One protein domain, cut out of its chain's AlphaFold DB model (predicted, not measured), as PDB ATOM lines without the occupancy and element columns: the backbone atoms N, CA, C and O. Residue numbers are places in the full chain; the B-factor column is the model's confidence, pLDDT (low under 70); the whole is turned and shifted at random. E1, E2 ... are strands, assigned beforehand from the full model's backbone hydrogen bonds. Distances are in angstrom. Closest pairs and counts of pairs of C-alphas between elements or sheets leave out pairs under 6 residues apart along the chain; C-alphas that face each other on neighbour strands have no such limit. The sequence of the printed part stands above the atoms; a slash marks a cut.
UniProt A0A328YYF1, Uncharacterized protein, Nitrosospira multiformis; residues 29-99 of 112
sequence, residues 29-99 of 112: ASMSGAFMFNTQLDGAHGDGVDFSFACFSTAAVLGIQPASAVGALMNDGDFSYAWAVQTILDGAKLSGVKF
ATOM      1  N   ALA A  29     -32.288  -8.651  12.533       79.19
ATOM      2  CA  ALA A  29     -31.876  -9.561  13.589       79.19
ATOM      3  C   ALA A  29     -31.891 -11.009  13.065       79.19
ATOM      4  O   ALA A  29     -32.778 -11.398  12.304       79.19
ATOM      5  N   SER A  30     -30.906 -11.811  13.471       87.38
ATOM      6  CA  SER A  30     -30.904 -13.249  13.203       87.38
ATOM      7  C   SER A  30     -31.231 -13.997  14.488       87.38
ATOM      8  O   SER A  30     -30.547 -13.863  15.502       87.38
ATOM      9  N   MET A  31     -32.302 -14.781  14.436       86.12
ATOM     10  CA  MET A  31     -32.735 -15.730  15.459       86.12
ATOM     11  C   MET A  31     -32.682 -17.164  14.920       86.12
ATOM     12  O   MET A  31     -33.457 -18.028  15.342       86.12
ATOM     13  N   SER A  32     -31.771 -17.425  13.978       91.75
ATOM     14  CA  SER A  32     -31.634 -18.743  13.374       91.75
ATOM     15  C   SER A  32     -31.312 -19.799  14.440       91.75
ATOM     16  O   SER A  32     -30.409 -19.626  15.262       91.75
ATOM     17  N   GLY A  33     -32.087 -20.884  14.474       90.56
ATOM     18  CA  GLY A  33     -31.948 -21.969  15.449       90.56
ATOM     19  C   GLY A  33     -32.354 -21.615  16.885       90.56
ATOM     20  O   GLY A  33     -32.078 -22.395  17.799       90.56
ATOM     21  N   ALA A  34     -32.990 -20.463  17.122       92.62
ATOM     22  CA  ALA A  34     -33.370 -20.043  18.467       92.62
ATOM     23  C   ALA A  34     -34.457 -20.944  19.078       92.62
ATOM     24  O   ALA A  34     -35.433 -21.314  18.426       92.62
ATOM     25  N   PHE A  35     -34.319 -21.245  20.372       92.44
ATOM     26  CA  PHE A  35     -35.340 -21.934  21.162       92.44
ATOM     27  C   PHE A  35     -36.177 -20.911  21.933       92.44
ATOM     28  O   PHE A  35     -35.779 -20.429  22.990       92.44
ATOM     29  N   MET A  36     -37.349 -20.593  21.398       90.38
ATOM     30  CA  MET A  36     -38.287 -19.602  21.918       90.38
ATOM     31  C   MET A  36     -39.486 -20.293  22.578       90.38
ATOM     32  O   MET A  36     -40.628 -20.202  22.124       90.38
ATOM     33  N   PHE A  37     -39.237 -21.032  23.659       92.44
ATOM     34  CA  PHE A  37     -40.326 -21.632  24.431       92.44
ATOM     35  C   PHE A  37     -41.010 -20.576  25.300       92.44
ATOM     36  O   PHE A  37     -40.332 -19.818  25.992       92.44
ATOM     37  N   ASN A  38     -42.345 -20.519  25.274       93.06
ATOM     38  CA  ASN A  38     -43.150 -19.582  26.077       93.06
ATOM     39  C   ASN A  38     -42.731 -18.099  25.914       93.06
ATOM     40  O   ASN A  38     -42.908 -17.283  26.822       93.06
ATOM     41  N   THR A  39     -42.136 -17.747  24.770       92.75
ATOM     42  CA  THR A  39     -41.614 -16.401  24.489       92.75
ATOM     43  C   THR A  39     -42.739 -15.466  24.042       92.75
ATOM     44  O   THR A  39     -43.653 -15.878  23.330       92.75
ATOM     45  N   GLN A  40     -42.677 -14.209  24.473       93.69
ATOM     46  CA  GLN A  40     -43.667 -13.176  24.168       93.69
ATOM     47  C   GLN A  40     -43.051 -12.172  23.189       93.69
ATOM     48  O   GLN A  40     -42.099 -11.472  23.528       93.69
ATOM     49  N   LEU A  41     -43.588 -12.139  21.976       92.31
ATOM     50  CA  LEU A  41     -43.228 -11.256  20.865       92.31
ATOM     51  C   LEU A  41     -44.421 -10.371  20.462       92.31
ATOM     52  O   LEU A  41     -44.484  -9.882  19.336       92.31
ATOM     53  N   ASP A  42     -45.394 -10.193  21.354       94.81
ATOM     54  CA  ASP A  42     -46.585  -9.385  21.101       94.81
ATOM     55  C   ASP A  42     -46.189  -7.947  20.726       94.81
ATOM     56  O   ASP A  42     -45.423  -7.287  21.431       94.81
ATOM     57  N   GLY A  43     -46.680  -7.471  19.580       91.56
ATOM     58  CA  GLY A  43     -46.353  -6.157  19.021       91.56
ATOM     59  C   GLY A  43     -44.893  -5.967  18.586       91.56
ATOM     60  O   GLY A  43     -44.511  -4.840  18.267       91.56
ATOM     61  N   ALA A  44     -44.069  -7.021  18.564       90.56
ATOM     62  CA  ALA A  44     -42.666  -6.915  18.173       90.56
ATOM     63  C   ALA A  44     -42.505  -6.500  16.700       90.56
ATOM     64  O   ALA A  44     -43.291  -6.897  15.836       90.56
ATOM     65  N   HIS A  45     -41.455  -5.726  16.416       88.75
ATOM     66  CA  HIS A  45     -41.053  -5.360  15.060       88.75
ATOM     67  C   HIS A  45     -39.863  -6.225  14.635       88.75
ATOM     68  O   HIS A  45     -38.757  -6.069  15.146       88.75
ATOM     69  N   GLY A  46     -40.123  -7.172  13.743       83.50
ATOM     70  CA  GLY A  46     -39.191  -8.178  13.241       83.50
ATOM     71  C   GLY A  46     -39.316  -8.374  11.731       83.50
ATOM     72  O   GLY A  46     -39.189  -9.497  11.245       83.50
ATOM     73  N   ASP A  47     -39.592  -7.298  10.991       88.62
ATOM     74  CA  ASP A  47     -39.590  -7.333   9.531       88.62
ATOM     75  C   ASP A  47     -38.169  -7.683   9.029       88.62
ATOM     76  O   ASP A  47     -37.175  -7.109   9.471       88.62
ATOM     77  N   GLY A  48     -38.061  -8.672   8.141       88.12
ATOM     78  CA  GLY A  48     -36.805  -9.167   7.577       88.12
ATOM     79  C   GLY A  48     -35.969 -10.068   8.494       88.12
ATOM     80  O   GLY A  48     -34.866 -10.442   8.097       88.12
ATOM     81  N   VAL A  49     -36.451 -10.415   9.694       90.50
ATOM     82  CA  VAL A  49     -35.720 -11.259  10.661       90.50
ATOM     83  C   VAL A  49     -35.563 -12.692  10.150       90.50
ATOM     84  O   VAL A  49     -36.490 -13.293   9.601       90.50
ATOM     85  N   ASP A  50     -34.380 -13.258  10.371       91.62
ATOM     86  CA  ASP A  50     -34.093 -14.659  10.073       91.62
ATOM     87  C   ASP A  50     -34.484 -15.550  11.262       91.62
ATOM     88  O   ASP A  50     -33.777 -15.612  12.266       91.62
ATOM     89  N   PHE A  51     -35.613 -16.248  11.146       91.44
ATOM     90  CA  PHE A  51     -36.104 -17.264  12.082       91.44
ATOM     91  C   PHE A  51     -35.826 -18.694  11.592       91.44
ATOM     92  O   PHE A  51     -36.460 -19.645  12.062       91.44
ATOM     93  N   SER A  52     -34.913 -18.887  10.636       91.69
ATOM     94  CA  SER A  52     -34.656 -20.209  10.070       91.69
ATOM     95  C   SER A  52     -34.262 -21.213  11.156       91.69
ATOM     96  O   SER A  52     -33.538 -20.887  12.088       91.69
ATOM     97  N   PHE A  53     -34.760 -22.448  11.085       92.25
ATOM     98  CA  PHE A  53     -34.523 -23.498  12.094       92.25
ATOM     99  C   PHE A  53     -34.984 -23.176  13.529       92.25
ATOM    100  O   PHE A  53     -34.733 -23.971  14.437       92.25
ATOM    101  N   ALA A  54     -35.638 -22.039  13.771       93.25
ATOM    102  CA  ALA A  54     -36.056 -21.661  15.110       93.25
ATOM    103  C   ALA A  54     -37.254 -22.494  15.589       93.25
ATOM    104  O   ALA A  54     -38.093 -22.933  14.804       93.25
ATOM    105  N   CYS A  55     -37.363 -22.685  16.900       92.56
ATOM    106  CA  CYS A  55     -38.493 -23.349  17.537       92.56
ATOM    107  C   CYS A  55     -39.254 -22.339  18.392       92.56
ATOM    108  O   CYS A  55     -38.765 -21.917  19.438       92.56
ATOM    109  N   PHE A  56     -40.454 -21.968  17.961       92.25
ATOM    110  CA  PHE A  56     -41.361 -21.088  18.682       92.25
ATOM    111  C   PHE A  56     -42.562 -21.894  19.170       92.25
ATOM    112  O   PHE A  56     -43.434 -22.270  18.386       92.25
ATOM    113  N   SER A  57     -42.584 -22.231  20.459       92.81
ATOM    114  CA  SER A  57     -43.548 -23.209  20.961       92.81
ATOM    115  C   SER A  57     -44.001 -22.945  22.387       92.81
ATOM    116  O   SER A  57     -43.227 -22.494  23.233       92.81
ATOM    117  N   THR A  58     -45.256 -23.280  22.675       91.94
ATOM    118  CA  THR A  58     -45.744 -23.342  24.053       91.94
ATOM    119  C   THR A  58     -45.359 -24.675  24.684       91.94
ATOM    120  O   THR A  58     -45.740 -25.746  24.219       91.94
ATOM    121  N   ALA A  59     -44.640 -24.611  25.798       89.31
ATOM    122  CA  ALA A  59     -44.299 -25.748  26.634       89.31
ATOM    123  C   ALA A  59     -44.914 -25.557  28.027       89.31
ATOM    124  O   ALA A  59     -44.337 -24.894  28.890       89.31
ATOM    125  N   ALA A  60     -46.066 -26.192  28.271       83.31
ATOM    126  CA  ALA A  60     -46.770 -26.130  29.560       83.31
ATOM    127  C   ALA A  60     -45.924 -26.638  30.747       83.31
ATOM    128  O   ALA A  60     -46.153 -26.257  31.890       83.31
ATOM    129  N   VAL A  61     -44.922 -27.485  30.479       83.56
ATOM    130  CA  VAL A  61     -43.974 -27.988  31.490       83.56
ATOM    131  C   VAL A  61     -42.964 -26.912  31.915       83.56
ATOM    132  O   VAL A  61     -42.437 -26.974  33.021       83.56
ATOM    133  N   LEU A  62     -42.693 -25.925  31.054       79.62
ATOM    134  CA  LEU A  62     -41.690 -24.882  31.288       79.62
ATOM    135  C   LEU A  62     -42.287 -23.579  31.842       79.62
ATOM    136  O   LEU A  62     -41.538 -22.710  32.279       79.62
ATOM    137  N   GLY A  63     -43.613 -23.416  31.844       78.25
ATOM    138  CA  GLY A  63     -44.254 -22.219  32.383       78.25
ATOM    139  C   GLY A  63     -45.749 -22.122  32.088       78.25
ATOM    140  O   GLY A  63     -46.314 -22.941  31.369       78.25
ATOM    141  N   ILE A  64     -46.375 -21.094  32.669       80.56
ATOM    142  CA  ILE A  64     -47.821 -20.834  32.568       80.56
ATOM    143  C   ILE A  64     -48.209 -19.946  31.379       80.56
ATOM    144  O   ILE A  64     -49.369 -19.946  30.977       80.56
ATOM    145  N   GLN A  65     -47.264 -19.175  30.835       88.88
ATOM    146  CA  GLN A  65     -47.529 -18.284  29.709       88.88
ATOM    147  C   GLN A  65     -47.308 -19.025  28.382       88.88
ATOM    148  O   GLN A  65     -46.281 -19.691  28.238       88.88
ATOM    149  N   PRO A  66     -48.232 -18.926  27.414       91.06
ATOM    150  CA  PRO A  66     -48.012 -19.482  26.086       91.06
ATOM    151  C   PRO A  66     -46.944 -18.689  25.327       91.06
ATOM    152  O   PRO A  66     -46.605 -17.565  25.688       91.06
ATOM    153  N   ALA A  67     -46.411 -19.264  24.257       92.94
ATOM    154  CA  ALA A  67     -45.704 -18.507  23.237       92.94
ATOM    155  C   ALA A  67     -46.714 -17.645  22.459       92.94
ATOM    156  O   ALA A  67     -47.756 -18.148  22.027       92.94
ATOM    157  N   SER A  68     -46.429 -16.351  22.299       94.25
ATOM    158  CA  SER A  68     -47.360 -15.382  21.706       94.25
ATOM    159  C   SER A  68     -46.622 -14.345  20.867       94.25
ATOM    160  O   SER A  68     -45.536 -13.913  21.241       94.25
ATOM    161  N   ALA A  69     -47.190 -13.981  19.721       93.00
ATOM    162  CA  ALA A  69     -46.726 -12.917  18.832       93.00
ATOM    163  C   ALA A  69     -47.923 -12.115  18.285       93.00
ATOM    164  O   ALA A  69     -48.021 -11.823  17.091       93.00
ATOM    165  N   VAL A  70     -48.871 -11.791  19.165       96.31
ATOM    166  CA  VAL A  70     -50.094 -11.057  18.830       96.31
ATOM    167  C   VAL A  70     -49.737  -9.679  18.283       96.31
ATOM    168  O   VAL A  70     -49.017  -8.910  18.915       96.31
ATOM    169  N   GLY A  71     -50.232  -9.352  17.091       94.19
ATOM    170  CA  GLY A  71     -49.974  -8.060  16.447       94.19
ATOM    171  C   GLY A  71     -48.523  -7.816  16.014       94.19
ATOM    172  O   GLY A  71     -48.194  -6.683  15.659       94.19
ATOM    173  N   ALA A  72     -47.652  -8.831  16.041       93.25
ATOM    174  CA  ALA A  72     -46.259  -8.683  15.629       93.25
ATOM    175  C   ALA A  72     -46.130  -8.376  14.127       93.25
ATOM    176  O   ALA A  72     -46.923  -8.839  13.303       93.25
ATOM    177  N   LEU A  73     -45.106  -7.607  13.761       92.75
ATOM    178  CA  LEU A  73     -44.737  -7.307  12.379       92.75
ATOM    179  C   LEU A  73     -43.523  -8.169  12.022       92.75
ATOM    180  O   LEU A  73     -42.452  -7.947  12.568       92.75
ATOM    181  N   MET A  74     -43.707  -9.192  11.190       90.25
ATOM    182  CA  MET A  74     -42.670 -10.163  10.810       90.25
ATOM    183  C   MET A  74     -42.639 -10.359   9.287       90.25
ATOM    184  O   MET A  74     -42.458 -11.468   8.785       90.25
ATOM    185  N   ASN A  75     -42.900  -9.293   8.534       91.31
ATOM    186  CA  ASN A  75     -42.941  -9.329   7.077       91.31
ATOM    187  C   ASN A  75     -41.548  -9.612   6.511       91.31
ATOM    188  O   ASN A  75     -40.550  -9.255   7.121       91.31
ATOM    189  N   ASP A  76     -41.470 -10.275   5.359       91.44
ATOM    190  CA  ASP A  76     -40.217 -10.633   4.678       91.44
ATOM    191  C   ASP A  76     -39.225 -11.463   5.527       91.44
ATOM    192  O   ASP A  76     -38.069 -11.644   5.137       91.44
ATOM    193  N   GLY A  77     -39.669 -12.002   6.668       89.50
ATOM    194  CA  GLY A  77     -38.870 -12.878   7.520       89.50
ATOM    195  C   GLY A  77     -38.625 -14.256   6.898       89.50
ATOM    196  O   GLY A  77     -39.382 -14.731   6.041       89.50
ATOM    197  N   ASP A  78     -37.571 -14.931   7.351       91.56
ATOM    198  CA  ASP A  78     -37.257 -16.297   6.927       91.56
ATOM    199  C   ASP A  78     -37.631 -17.305   8.017       91.56
ATOM    200  O   ASP A  78     -36.986 -17.376   9.051       91.56
ATOM    201  N   PHE A  79     -38.672 -18.106   7.791       91.19
ATOM    202  CA  PHE A  79     -39.115 -19.185   8.681       91.19
ATOM    203  C   PHE A  79     -38.801 -20.567   8.086       91.19
ATOM    204  O   PHE A  79     -39.460 -21.567   8.391       91.19
ATOM    205  N   SER A  80     -37.806 -20.659   7.203       91.81
ATOM    206  CA  SER A  80     -37.388 -21.932   6.616       91.81
ATOM    207  C   SER A  80     -36.939 -22.901   7.706       91.81
ATOM    208  O   SER A  80     -36.100 -22.569   8.540       91.81
ATOM    209  N   TYR A  81     -37.486 -24.117   7.708       91.62
ATOM    210  CA  TYR A  81     -37.227 -25.136   8.735       91.62
ATOM    211  C   TYR A  81     -37.616 -24.747  10.169       91.62
ATOM    212  O   TYR A  81     -37.292 -25.489  11.094       91.62
ATOM    213  N   ALA A  82     -38.311 -23.625  10.369       91.75
ATOM    214  CA  ALA A  82     -38.787 -23.218  11.681       91.75
ATOM    215  C   ALA A  82     -40.011 -24.042  12.111       91.75
ATOM    216  O   ALA A  82     -40.805 -24.514  11.287       91.75
ATOM    217  N   TRP A  83     -40.198 -24.182  13.419       90.06
ATOM    218  CA  TRP A  83     -41.366 -24.817  14.020       90.06
ATOM    219  C   TRP A  83     -42.138 -23.812  14.858       90.06
ATOM    220  O   TRP A  83     -41.614 -23.290  15.833       90.06
ATOM    221  N   ALA A  84     -43.404 -23.587  14.504       88.88
ATOM    222  CA  ALA A  84     -44.363 -22.848  15.316       88.88
ATOM    223  C   ALA A  84     -45.427 -23.826  15.836       88.88
ATOM    224  O   ALA A  84     -46.205 -24.366  15.047       88.88
ATOM    225  N   VAL A  85     -45.444 -24.108  17.141       90.06
ATOM    226  CA  VAL A  85     -46.310 -25.147  17.729       90.06
ATOM    227  C   VAL A  85     -47.041 -24.603  18.949       90.06
ATOM    228  O   VAL A  85     -46.422 -24.183  19.915       90.06
ATOM    229  N   GLN A  86     -48.376 -24.650  18.927       90.50
ATOM    230  CA  GLN A  86     -49.212 -24.144  20.028       90.50
ATOM    231  C   GLN A  86     -48.915 -22.675  20.398       90.50
ATOM    232  O   GLN A  86     -49.040 -22.281  21.555       90.50
ATOM    233  N   THR A  87     -48.525 -21.871  19.412       90.81
ATOM    234  CA  THR A  87     -48.228 -20.442  19.556       90.81
ATOM    235  C   THR A  87     -49.435 -19.600  19.154       90.81
ATOM    236  O   THR A  87     -50.138 -19.939  18.202       90.81
ATOM    237  N   ILE A  88     -49.642 -18.476  19.842       93.94
ATOM    238  CA  ILE A  88     -50.661 -17.474  19.506       93.94
ATOM    239  C   ILE A  88     -50.080 -16.471  18.498       93.94
ATOM    240  O   ILE A  88     -49.066 -15.835  18.769       93.94
ATOM    241  N   LEU A  89     -50.716 -16.326  17.333       91.00
ATOM    242  CA  LEU A  89     -50.276 -15.446  16.233       91.00
ATOM    243  C   LEU A  89     -51.372 -14.453  15.808       91.00
ATOM    244  O   LEU A  89     -51.366 -13.953  14.681       91.00
ATOM    245  N   ASP A  90     -52.345 -14.180  16.678       95.25
ATOM    246  CA  ASP A  90     -53.509 -13.366  16.321       95.25
ATOM    247  C   ASP A  90     -53.088 -11.949  15.900       95.25
ATOM    248  O   ASP A  90     -52.410 -11.225  16.625       95.25
ATOM    249  N   GLY A  91     -53.471 -11.540  14.690       93.94
ATOM    250  CA  GLY A  91     -53.113 -10.225  14.148       93.94
ATOM    251  C   GLY A  91     -51.640 -10.056  13.747       93.94
ATOM    252  O   GLY A  91     -51.263  -8.948  13.363       93.94
ATOM    253  N   ALA A  92     -50.817 -11.110  13.802       93.12
ATOM    254  CA  ALA A  92     -49.445 -11.068  13.305       93.12
ATOM    255  C   ALA A  92     -49.414 -10.856  11.781       93.12
ATOM    256  O   ALA A  92     -50.183 -11.466  11.030       93.12
ATOM    257  N   LYS A  93     -48.503 -10.003  11.306       93.94
ATOM    258  CA  LYS A  93     -48.277  -9.762   9.876       93.94
ATOM    259  C   LYS A  93     -47.082 -10.577   9.397       93.94
ATOM    260  O   LYS A  93     -45.961 -10.346   9.833       93.94
ATOM    261  N   LEU A  94     -47.348 -11.510   8.486       90.81
ATOM    262  CA  LEU A  94     -46.381 -12.452   7.907       90.81
ATOM    263  C   LEU A  94     -46.330 -12.317   6.372       90.81
ATOM    264  O   LEU A  94     -46.195 -13.304   5.647       90.81
ATOM    265  N   SER A  95     -46.522 -11.103   5.848       92.69
ATOM    266  CA  SER A  95     -46.483 -10.863   4.401       92.69
ATOM    267  C   SER A  95     -45.073 -11.101   3.867       92.69
ATOM    268  O   SER A  95     -44.114 -10.674   4.492       92.69
ATOM    269  N   GLY A  96     -44.921 -11.777   2.726       88.81
ATOM    270  CA  GLY A  96     -43.600 -11.994   2.114       88.81
ATOM    271  C   GLY A  96     -42.703 -13.007   2.839       88.81
ATOM    272  O   GLY A  96     -41.577 -13.248   2.408       88.81
ATOM    273  N   VAL A  97     -43.203 -13.645   3.903       89.69
ATOM    274  CA  VAL A  97     -42.438 -14.615   4.692       89.69
ATOM    275  C   VAL A  97     -42.124 -15.880   3.897       89.69
ATOM    276  O   VAL A  97     -42.965 -16.422   3.172       89.69
ATOM    277  N   LYS A  98     -40.910 -16.403   4.086       89.44
ATOM    278  CA  LYS A  98     -40.479 -17.683   3.515       89.44
ATOM    279  C   LYS A  98     -40.760 -18.831   4.477       89.44
ATOM    280  O   LYS A  98     -40.199 -18.889   5.561       89.44
ATOM    281  N   PHE A  99     -41.557 -19.799   4.033       84.88
ATOM    282  CA  PHE A  99     -41.756 -21.078   4.721       84.88
ATOM    283  C   PHE A  99     -41.233 -22.216   3.840       84.88
ATOM    284  O   PHE A  99     -41.994 -22.851   3.106       84.88
TER     285      PHE A  99
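This is residues 29 to 99 of the 112 residues of an uncharacterized protein of Nitrosospira multiformis (UniProt A0A328YYF1). With little regular structure, the chain is wound in stacked turns, a small solenoid in which the short strands E1, E2 and E3 stack side by side along one wall, and a loop around Leu 62 reaches outward. You have 71 printed residues with no named helix and three strands, in sheet order E1, E2, E3, all parallel; the class is all strand, though the strands hold only 9 residues. The whole is compact, with a radius of gyration of the C-alphas of 11.1 A and spans of 33 by 23 by 17 A.

Find C-alpha 35 at (-35.340, -21.934, 21.162), where E1, residues 35 to 37, begins and runs 6.0 A. E2, residues 55 to 57, runs 6.1 A. E3, residues 83 to 85, runs 6.2 A to C-alpha 85 at (-46.310, -25.147, 17.729).

Look first at inner strand E2. Edge strand E1 is parallel to it at 2 degrees; C-alphas 36 and 56 face each other at 4.7 A, and N 36 and O 55 are within hydrogen-bond range at 2.8 A. Edge strand E3 is parallel to E2 at 5 degrees, with N 56 and O 83 within hydrogen-bond range at 2.8 A. E1 and E3 are apart.

The C-alphas of Val 61 and Gly 96 are the two farthest apart, 33.4 A. Both links are long, 17 residues from E1 to E2 and 25 from E2 to E3. The printed part has no cut, and no printed residue has a pLDDT under 70.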